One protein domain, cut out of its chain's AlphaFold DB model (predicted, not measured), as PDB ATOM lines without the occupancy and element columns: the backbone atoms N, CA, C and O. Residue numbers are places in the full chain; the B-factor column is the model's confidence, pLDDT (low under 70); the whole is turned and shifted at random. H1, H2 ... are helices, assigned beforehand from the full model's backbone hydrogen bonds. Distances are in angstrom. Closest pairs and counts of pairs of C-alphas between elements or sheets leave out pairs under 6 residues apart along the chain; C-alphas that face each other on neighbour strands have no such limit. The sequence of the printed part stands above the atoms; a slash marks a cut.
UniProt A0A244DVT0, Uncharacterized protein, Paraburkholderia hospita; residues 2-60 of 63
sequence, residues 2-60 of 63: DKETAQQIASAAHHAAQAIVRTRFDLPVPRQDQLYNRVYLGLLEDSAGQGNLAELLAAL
ATOM      1  N   ASP A   2     157.102 158.173 107.187       94.25
ATOM      2  CA  ASP A   2     156.757 158.334 108.599       94.25
ATOM      3  C   ASP A   2     155.255 158.067 108.842       94.25
ATOM      4  O   ASP A   2     154.460 157.959 107.906       94.25
ATOM      5  N   LYS A   3     154.868 157.914 110.114       93.94
ATOM      6  CA  LYS A   3     153.495 157.550 110.494       93.94
ATOM      7  C   LYS A   3     152.492 158.667 110.193       93.94
ATOM      8  O   LYS A   3     151.365 158.360 109.817       93.94
ATOM      9  N   GLU A   4     152.887 159.931 110.337       96.25
ATOM     10  CA  GLU A   4     152.006 161.076 110.100       96.25
ATOM     11  C   GLU A   4     151.656 161.178 108.613       96.25
ATOM     12  O   GLU A   4     150.477 161.199 108.261       96.25
ATOM     13  N   THR A   5     152.658 161.107 107.734       94.81
ATOM     14  CA  THR A   5     152.452 161.067 106.280       94.81
ATOM     15  C   THR A   5     151.566 159.886 105.877       94.81
ATOM     16  O   THR A   5     150.619 160.052 105.108       94.81
ATOM     17  N   ALA A   6     151.809 158.695 106.435       96.12
ATOM     18  CA  ALA A   6     150.995 157.517 106.137       96.12
ATOM     19  C   ALA A   6     149.524 157.700 106.559       96.12
ATOM     20  O   ALA A   6     148.612 157.332 105.816       96.12
ATOM     21  N   GLN A   7     149.280 158.306 107.726       97.00
ATOM     22  CA  GLN A   7     147.932 158.619 108.209       97.00
ATOM     23  C   GLN A   7     147.239 159.682 107.356       97.00
ATOM     24  O   GLN A   7     146.050 159.541 107.066       97.00
ATOM     25  N   GLN A   8     147.961 160.717 106.927       97.38
ATOM     26  CA  GLN A   8     147.425 161.747 106.038       97.38
ATOM     27  C   GLN A   8     146.995 161.146 104.696       97.38
ATOM     28  O   GLN A   8     145.871 161.390 104.255       97.38
ATOM     29  N   ILE A   9     147.833 160.291 104.097       96.31
ATOM     30  CA  ILE A   9     147.493 159.570 102.862       96.31
ATOM     31  C   ILE A   9     146.259 158.687 103.074       96.31
ATOM     32  O   ILE A   9     145.305 158.756 102.298       96.31
ATOM     33  N   ALA A  10     146.237 157.885 104.145       97.06
ATOM     34  CA  ALA A  10     145.117 156.993 104.432       97.06
ATOM     35  C   ALA A  10     143.802 157.749 104.665       97.06
ATOM     36  O   ALA A  10     142.752 157.314 104.190       97.06
ATOM     37  N   SER A  11     143.857 158.885 105.359       98.12
ATOM     38  CA  SER A  11     142.704 159.751 105.608       98.12
ATOM     39  C   SER A  11     142.183 160.384 104.315       98.12
ATOM     40  O   SER A  11     140.989 160.309 104.016       98.12
ATOM     41  N   ALA A  12     143.076 160.935 103.487       97.88
ATOM     42  CA  ALA A  12     142.708 161.518 102.200       97.88
ATOM     43  C   ALA A  12     142.072 160.476 101.263       97.88
ATOM     44  O   ALA A  12     140.990 160.711 100.716       97.88
ATOM     45  N   ALA A  13     142.686 159.293 101.150       98.00
ATOM     46  CA  ALA A  13     142.157 158.180 100.368       98.00
ATOM     47  C   ALA A  13     140.776 157.734 100.872       98.00
ATOM     48  O   ALA A  13     139.877 157.472 100.072       98.00
ATOM     49  N   HIS A  14     140.572 157.690 102.193       98.25
ATOM     50  CA  HIS A  14     139.291 157.325 102.796       98.25
ATOM     51  C   HIS A  14     138.188 158.320 102.424       98.25
ATOM     52  O   HIS A  14     137.120 157.919 101.954       98.25
ATOM     53  N   HIS A  15     138.449 159.618 102.591       98.31
ATOM     54  CA  HIS A  15     137.481 160.664 102.276       98.31
ATOM     55  C   HIS A  15     137.120 160.690 100.789       98.31
ATOM     56  O   HIS A  15     135.938 160.781 100.448       98.31
ATOM     57  N   ALA A  16     138.107 160.543  99.904       98.12
ATOM     58  CA  ALA A  16     137.869 160.463  98.467       98.12
ATOM     59  C   ALA A  16     137.063 159.209  98.083       98.12
ATOM     60  O   ALA A  16     136.070 159.315  97.360       98.12
ATOM     61  N   ALA A  17     137.415 158.034  98.620       98.19
ATOM     62  CA  ALA A  17     136.671 156.798  98.379       98.19
ATOM     63  C   ALA A  17     135.214 156.897  98.859       98.19
ATOM     64  O   ALA A  17     134.295 156.517  98.131       98.19
ATOM     65  N   GLN A  18     134.980 157.468 100.046       97.94
ATOM     66  CA  GLN A  18     133.627 157.715 100.543       97.94
ATOM     67  C   GLN A  18     132.844 158.676  99.647       97.94
ATOM     68  O   GLN A  18     131.678 158.411  99.358       97.94
ATOM     69  N   ALA A  19     133.455 159.780  99.208       97.69
ATOM     70  CA  ALA A  19     132.798 160.743  98.330       97.69
ATOM     71  C   ALA A  19     132.350 160.078  97.022       97.69
ATOM     72  O   ALA A  19     131.196 160.230  96.627       97.69
ATOM     73  N   ILE A  20     133.218 159.266  96.410       96.62
ATOM     74  CA  ILE A  20     132.913 158.516  95.186       96.62
ATOM     75  C   ILE A  20     131.764 157.531  95.420       96.62
ATOM     76  O   ILE A  20     130.781 157.550  94.681       96.62
ATOM     77  N   VAL A  21     131.836 156.700  96.459       97.00
ATOM     78  CA  VAL A  21     130.819 155.668  96.732       97.00
ATOM     79  C   VAL A  21     129.460 156.284  97.057       97.00
ATOM     80  O   VAL A  21     128.441 155.780  96.596       97.00
ATOM     81  N   ARG A  22     129.428 157.422  97.760       94.69
ATOM     82  CA  ARG A  22     128.186 158.156  98.057       94.69
ATOM     83  C   ARG A  22     127.462 158.654  96.807       94.69
ATOM     84  O   ARG A  22     126.246 158.814  96.850       94.69
ATOM     85  N   THR A  23     128.163 158.855  95.688       96.25
ATOM     86  CA  THR A  23     127.507 159.178  94.405       96.25
ATOM     87  C   THR A  23     126.814 157.979  93.757       96.25
ATOM     88  O   THR A  23     126.040 158.156  92.820       96.25
ATOM     89  N   ARG A  24     127.061 156.759  94.252       95.19
ATOM     90  CA  ARG A  24     126.571 155.494  93.689       95.19
ATOM     91  C   ARG A  24     125.436 154.904  94.520       95.19
ATOM     92  O   ARG A  24     125.449 153.728  94.884       95.19
ATOM     93  N   PHE A  25     124.438 155.739  94.814       91.56
ATOM     94  CA  PHE A  25     123.213 155.339  95.516       91.56
ATOM     95  C   PHE A  25     122.371 154.326  94.720       91.56
ATOM     96  O   PHE A  25     121.479 153.693  95.276       91.56
ATOM     97  N   ASP A  26     122.666 154.163  93.427       96.31
ATOM     98  CA  ASP A  26     122.095 153.151  92.541       96.31
ATOM     99  C   ASP A  26     122.557 151.723  92.875       96.31
ATOM    100  O   ASP A  26     121.914 150.749  92.481       96.31
ATOM    101  N   LEU A  27     123.668 151.575  93.604       95.88
ATOM    102  CA  LEU A  27     124.205 150.274  93.978       95.88
ATOM    103  C   LEU A  27     123.620 149.782  95.311       95.88
ATOM    104  O   LEU A  27     123.481 150.564  96.251       95.88
ATOM    105  N   PRO A  28     123.356 148.472  95.463       96.69
ATOM    106  CA  PRO A  28     123.046 147.895  96.768       96.69
ATOM    107  C   PRO A  28     124.267 147.973  97.697       96.69
ATOM    108  O   PRO A  28     125.406 147.908  97.229       96.69
ATOM    109  N   VAL A  29     124.037 148.040  99.014       94.19
ATOM    110  CA  VAL A  29     125.087 148.229 100.043       94.19
ATOM    111  C   VAL A  29     126.301 147.300  99.866       94.19
ATOM    112  O   VAL A  29     127.409 147.818  99.786       94.19
ATOM    113  N   PRO A  30     126.155 145.975  99.640       96.06
ATOM    114  CA  PRO A  30     127.324 145.111  99.445       96.06
ATOM    115  C   PRO A  30     128.188 145.499  98.234       96.06
ATOM    116  O   PRO A  30     129.400 145.295  98.237       96.06
ATOM    117  N   ARG A  31     127.582 146.064  97.181       97.06
ATOM    118  CA  ARG A  31     128.321 146.571  96.015       97.06
ATOM    119  C   ARG A  31     128.944 147.940  96.277       97.06
ATOM    120  O   ARG A  31     129.990 148.223  95.699       97.06
ATOM    121  N   GLN A  32     128.342 148.763  97.135       96.94
ATOM    122  CA  GLN A  32     128.958 150.004  97.608       96.94
ATOM    123  C   GLN A  32     130.213 149.709  98.438       96.94
ATOM    124  O   GLN A  32     131.245 150.326  98.197       96.94
ATOM    125  N   ASP A  33     130.170 148.703  99.316       96.75
ATOM    126  CA  ASP A  33     131.327 148.278 100.117       96.75
ATOM    127  C   ASP A  33     132.456 147.716  99.240       96.75
ATOM    128  O   ASP A  33     133.629 148.056  99.406       96.75
ATOM    129  N   GLN A  34     132.109 146.891  98.245       97.62
ATOM    130  CA  GLN A  34     133.078 146.393  97.261       97.62
ATOM    131  C   GLN A  34     133.713 147.531  96.457       97.62
ATOM    132  O   GLN A  34     134.927 147.531  96.235       97.62
ATOM    133  N   LEU A  35     132.907 148.508  96.030       97.69
ATOM    134  CA  LEU A  35     133.396 149.685  95.322       97.69
ATOM    135  C   LEU A  35     134.313 150.524  96.217       97.69
ATOM    136  O   LEU A  35     135.390 150.908  95.768       97.69
ATOM    137  N   TYR A  36     133.918 150.757  97.470       98.44
ATOM    138  CA  TYR A  36     134.719 151.471  98.459       98.44
ATOM    139  C   TYR A  36     136.095 150.830  98.606       98.44
ATOM    140  O   TYR A  36     137.097 151.512  98.415       98.44
ATOM    141  N   ASN A  37     136.154 149.519  98.857       97.69
ATOM    142  CA  ASN A  37     137.420 148.812  99.054       97.69
ATOM    143  C   ASN A  37     138.335 148.927  97.831       97.69
ATOM    144  O   ASN A  37     139.534 149.162  97.971       97.69
ATOM    145  N   ARG A  38     137.769 148.804  96.624       97.38
ATOM    146  CA  ARG A  38     138.537 148.894  95.378       97.38
ATOM    147  C   ARG A  38     139.083 150.300  95.135       97.38
ATOM    148  O   ARG A  38     140.243 150.442  94.766       97.38
ATOM    149  N   VAL A  39     138.251 151.322  95.327       97.75
ATOM    150  CA  VAL A  39     138.652 152.724  95.148       97.75
ATOM    151  C   VAL A  39     139.670 153.123  96.211       97.75
ATOM    152  O   VAL A  39     140.693 153.707  95.879       97.75
ATOM    153  N   TYR A  40     139.424 152.764  97.470       97.88
ATOM    154  CA  TYR A  40     140.325 153.053  98.578       97.88
ATOM    155  C   TYR A  40     141.716 152.457  98.348       97.88
ATOM    156  O   TYR A  40     142.703 153.178  98.456       97.88
ATOM    157  N   LEU A  41     141.797 151.181  97.955       95.62
ATOM    158  CA  LEU A  41     143.075 150.536  97.661       95.62
ATOM    159  C   LEU A  41     143.811 151.222  96.502       95.62
ATOM    160  O   LEU A  41     144.987 151.538  96.641       95.62
ATOM    161  N   GLY A  42     143.111 151.516  95.401       95.56
ATOM    162  CA  GLY A  42     143.717 152.209  94.262       95.56
ATOM    163  C   GLY A  42     144.228 153.611  94.617       95.56
ATOM    164  O   GLY A  42     145.298 154.005  94.166       95.56
ATOM    165  N   LEU A  43     143.511 154.347  95.471       96.69
ATOM    166  CA  LEU A  43     143.949 155.659  95.957       96.69
ATOM    167  C   LEU A  43     145.180 155.564  96.865       96.69
ATOM    168  O   LEU A  43     146.047 156.432  96.791       96.69
ATOM    169  N   LEU A  44     145.273 154.531  97.708       96.12
ATOM    170  CA  LEU A  44     146.469 154.283  98.517       96.12
ATOM    171  C   LEU A  44     147.687 153.960  97.645       96.12
ATOM    172  O   LEU A  44     148.768 154.478  97.907       96.12
ATOM    173  N   GLU A  45     147.519 153.124  96.618       94.75
ATOM    174  CA  GLU A  45     148.579 152.779  95.663       94.75
ATOM    175  C   GLU A  45     149.074 154.003  94.889       94.75
ATOM    176  O   GLU A  45     150.281 154.208  94.765       94.75
ATOM    177  N   ASP A  46     148.145 154.834  94.413       94.19
ATOM    178  CA  ASP A  46     148.451 156.069  93.693       94.19
ATOM    179  C   ASP A  46     149.167 157.085  94.598       94.19
ATOM    180  O   ASP A  46     150.236 157.594  94.261       94.19
ATOM    181  N   SER A  47     148.633 157.305  95.804       91.31
ATOM    182  CA  SER A  47     149.136 158.323  96.737       91.31
ATOM    183  C   SER A  47     150.461 157.940  97.406       91.31
ATOM    184  O   SER A  47     151.256 158.818  97.733       91.31
ATOM    185  N   ALA A  48     150.718 156.647  97.634       90.62
ATOM    186  CA  ALA A  48     152.009 156.176  98.144       90.62
ATOM    187  C   ALA A  48     153.113 156.229  97.072       90.62
ATOM    188  O   ALA A  48     154.301 156.299  97.404       90.62
ATOM    189  N   GLY A  49     152.725 156.194  95.793       85.69
ATOM    190  CA  GLY A  49     153.614 155.978  94.660       85.69
ATOM    191  C   GLY A  49     153.830 154.491  94.362       85.69
ATOM    192  O   GLY A  49     153.731 153.623  95.238       85.69
ATOM    193  N   GLN A  50     154.148 154.187  93.098       76.62
ATOM    194  CA  GLN A  50     154.357 152.815  92.629       76.62
ATOM    195  C   GLN A  50     155.398 152.080  93.488       76.62
ATOM    196  O   GLN A  50     156.537 152.520  93.614       76.62
ATOM    197  N   GLY A  51     155.004 150.939  94.061       74.81
ATOM    198  CA  GLY A  51     155.882 150.092  94.879       74.81
ATOM    199  C   GLY A  51     155.960 150.457  96.366       74.81
ATOM    200  O   GLY A  51     156.497 149.670  97.140       74.81
ATOM    201  N   ASN A  52     155.362 151.571  96.799       90.44
ATOM    202  CA  ASN A  52     155.448 152.038  98.188       90.44
ATOM    203  C   ASN A  52     154.226 151.687  99.048       90.44
ATOM    204  O   ASN A  52     154.202 152.011 100.235       90.44
ATOM    205  N   LEU A  53     153.220 150.992  98.499       93.69
ATOM    206  CA  LEU A  53     152.047 150.574  99.277       93.69
ATOM    207  C   LEU A  53     152.453 149.754 100.513       93.69
ATOM    208  O   LEU A  53     151.929 149.973 101.601       93.69
ATOM    209  N   ALA A  54     153.419 148.842 100.373       93.88
ATOM    210  CA  ALA A  54     153.910 148.044 101.493       93.88
ATOM    211  C   ALA A  54     154.557 148.911 102.588       93.88
ATOM    212  O   ALA A  54     154.363 148.650 103.773       93.88
ATOM    213  N   GLU A  55     155.286 149.961 102.202       94.88
ATOM    214  CA  GLU A  55     155.885 150.904 103.146       94.88
ATOM    215  C   GLU A  55     154.814 151.730 103.869       94.88
ATOM    216  O   GLU A  55     154.892 151.903 105.086       94.88
ATOM    217  N   LEU A  56     153.787 152.181 103.145       95.31
ATOM    218  CA  LEU A  56     152.635 152.869 103.720       95.31
ATOM    219  C   LEU A  56     151.910 151.983 104.743       95.31
ATOM    220  O   LEU A  56     151.679 152.407 105.876       95.31
ATOM    221  N   LEU A  57     151.608 150.732 104.383       93.94
ATOM    222  CA  LEU A  57     150.948 149.779 105.281       93.94
ATOM    223  C   LEU A  57     151.812 149.482 106.513       93.94
ATOM    224  O   LEU A  57     151.307 149.459 107.636       93.94
ATOM    225  N   ALA A  58     153.122 149.318 106.320       95.19
ATOM    226  CA  ALA A  58     154.059 149.112 107.416       95.19
ATOM    227  C   ALA A  58     154.141 150.329 108.348       95.19
ATOM    228  O   ALA A  58     154.274 150.150 109.555       95.19
ATOM    229  N   ALA A  59     154.060 151.556 107.824       94.81
ATOM    230  CA  ALA A  59     154.046 152.777 108.627       94.81
ATOM    231  C   ALA A  59     152.755 152.918 109.452       94.81
ATOM    232  O   ALA A  59     152.825 153.297 110.622       94.81
ATOM    233  N   LEU A  60     151.599 152.553 108.882       92.38
ATOM    234  CA  LEU A  60     150.299 152.568 109.568       92.38
ATOM    235  C   LEU A  60     150.190 151.526 110.687       92.38
ATOM    236  O   LEU A  60     149.522 151.775 111.687       92.38
TER     237      LEU A  60
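This is residues 2 to 60 of the 63 residues of an uncharacterized protein of Paraburkholderia hospita (UniProt A0A244DVT0). Two long helices, H1 and H2, fold back on each other as a helical hairpin that makes the length of a rod, and a short helix, H3, caps the open end of the hairpin, turned across H2. The link between H1 and H2 makes the other end of the rod. The printed part has 59 residues with three named helices, in the order H1, H2, H3, and no named strand; the class is all helix. It is only just compact, close to loose, with a radius of gyration of the C-alphas of 12.3 A, and the C-alphas span 38 by 18 by 14 A.

H1, residues 3 to 22, and H2, residues 29 to 48, touch and form a helical hairpin. They run opposite ways at 38 degrees, only just a steep tilt. Their closest C-alphas, those of Ala 17 and Tyr 40, are 5.2 A apart. H3, residues 53 to 60, touches H1 with residues 3 to 7 of H1 alone; the closest C-alphas, those of Lys 3 and Ala 59, are 5.2 A apart. H1 and H3 run opposite ways at a steep tilt of 69.9 degrees, only just short of about perpendicular. H2 and H3 only just touch, with 3 pairs of C-alphas within 8 A, and only at the corner by their link, with residues 44 to 48 of H2 alone. The closest C-alphas there, those of Glu 45 and Leu 53, are 5.5 A apart, and the lines are about perpendicular at 83 degrees. In H1, H2 and H3 every O i to N i+4 pair is within hydrogen-bond range.

H1 begins with C-alpha 3 at (153.495, 157.550, 110.494) and measures 28.2 A from first to last C-alpha. H2 begins with C-alpha 29 at (125.087, 148.229, 100.043) and measures 28.1 A. H3 measures 10.6 A and ends with C-alpha 60 at (150.299, 152.568, 109.568).

The two C-alphas farthest apart, those of Asp 2 and Asp 26, are 38.6 A apart. The printed part has no cut. The link from H1 to H2 is short and the link from H2 to H3 is tight. The mean pLDDT of the printed part is 95.0, and no printed residue is under 70.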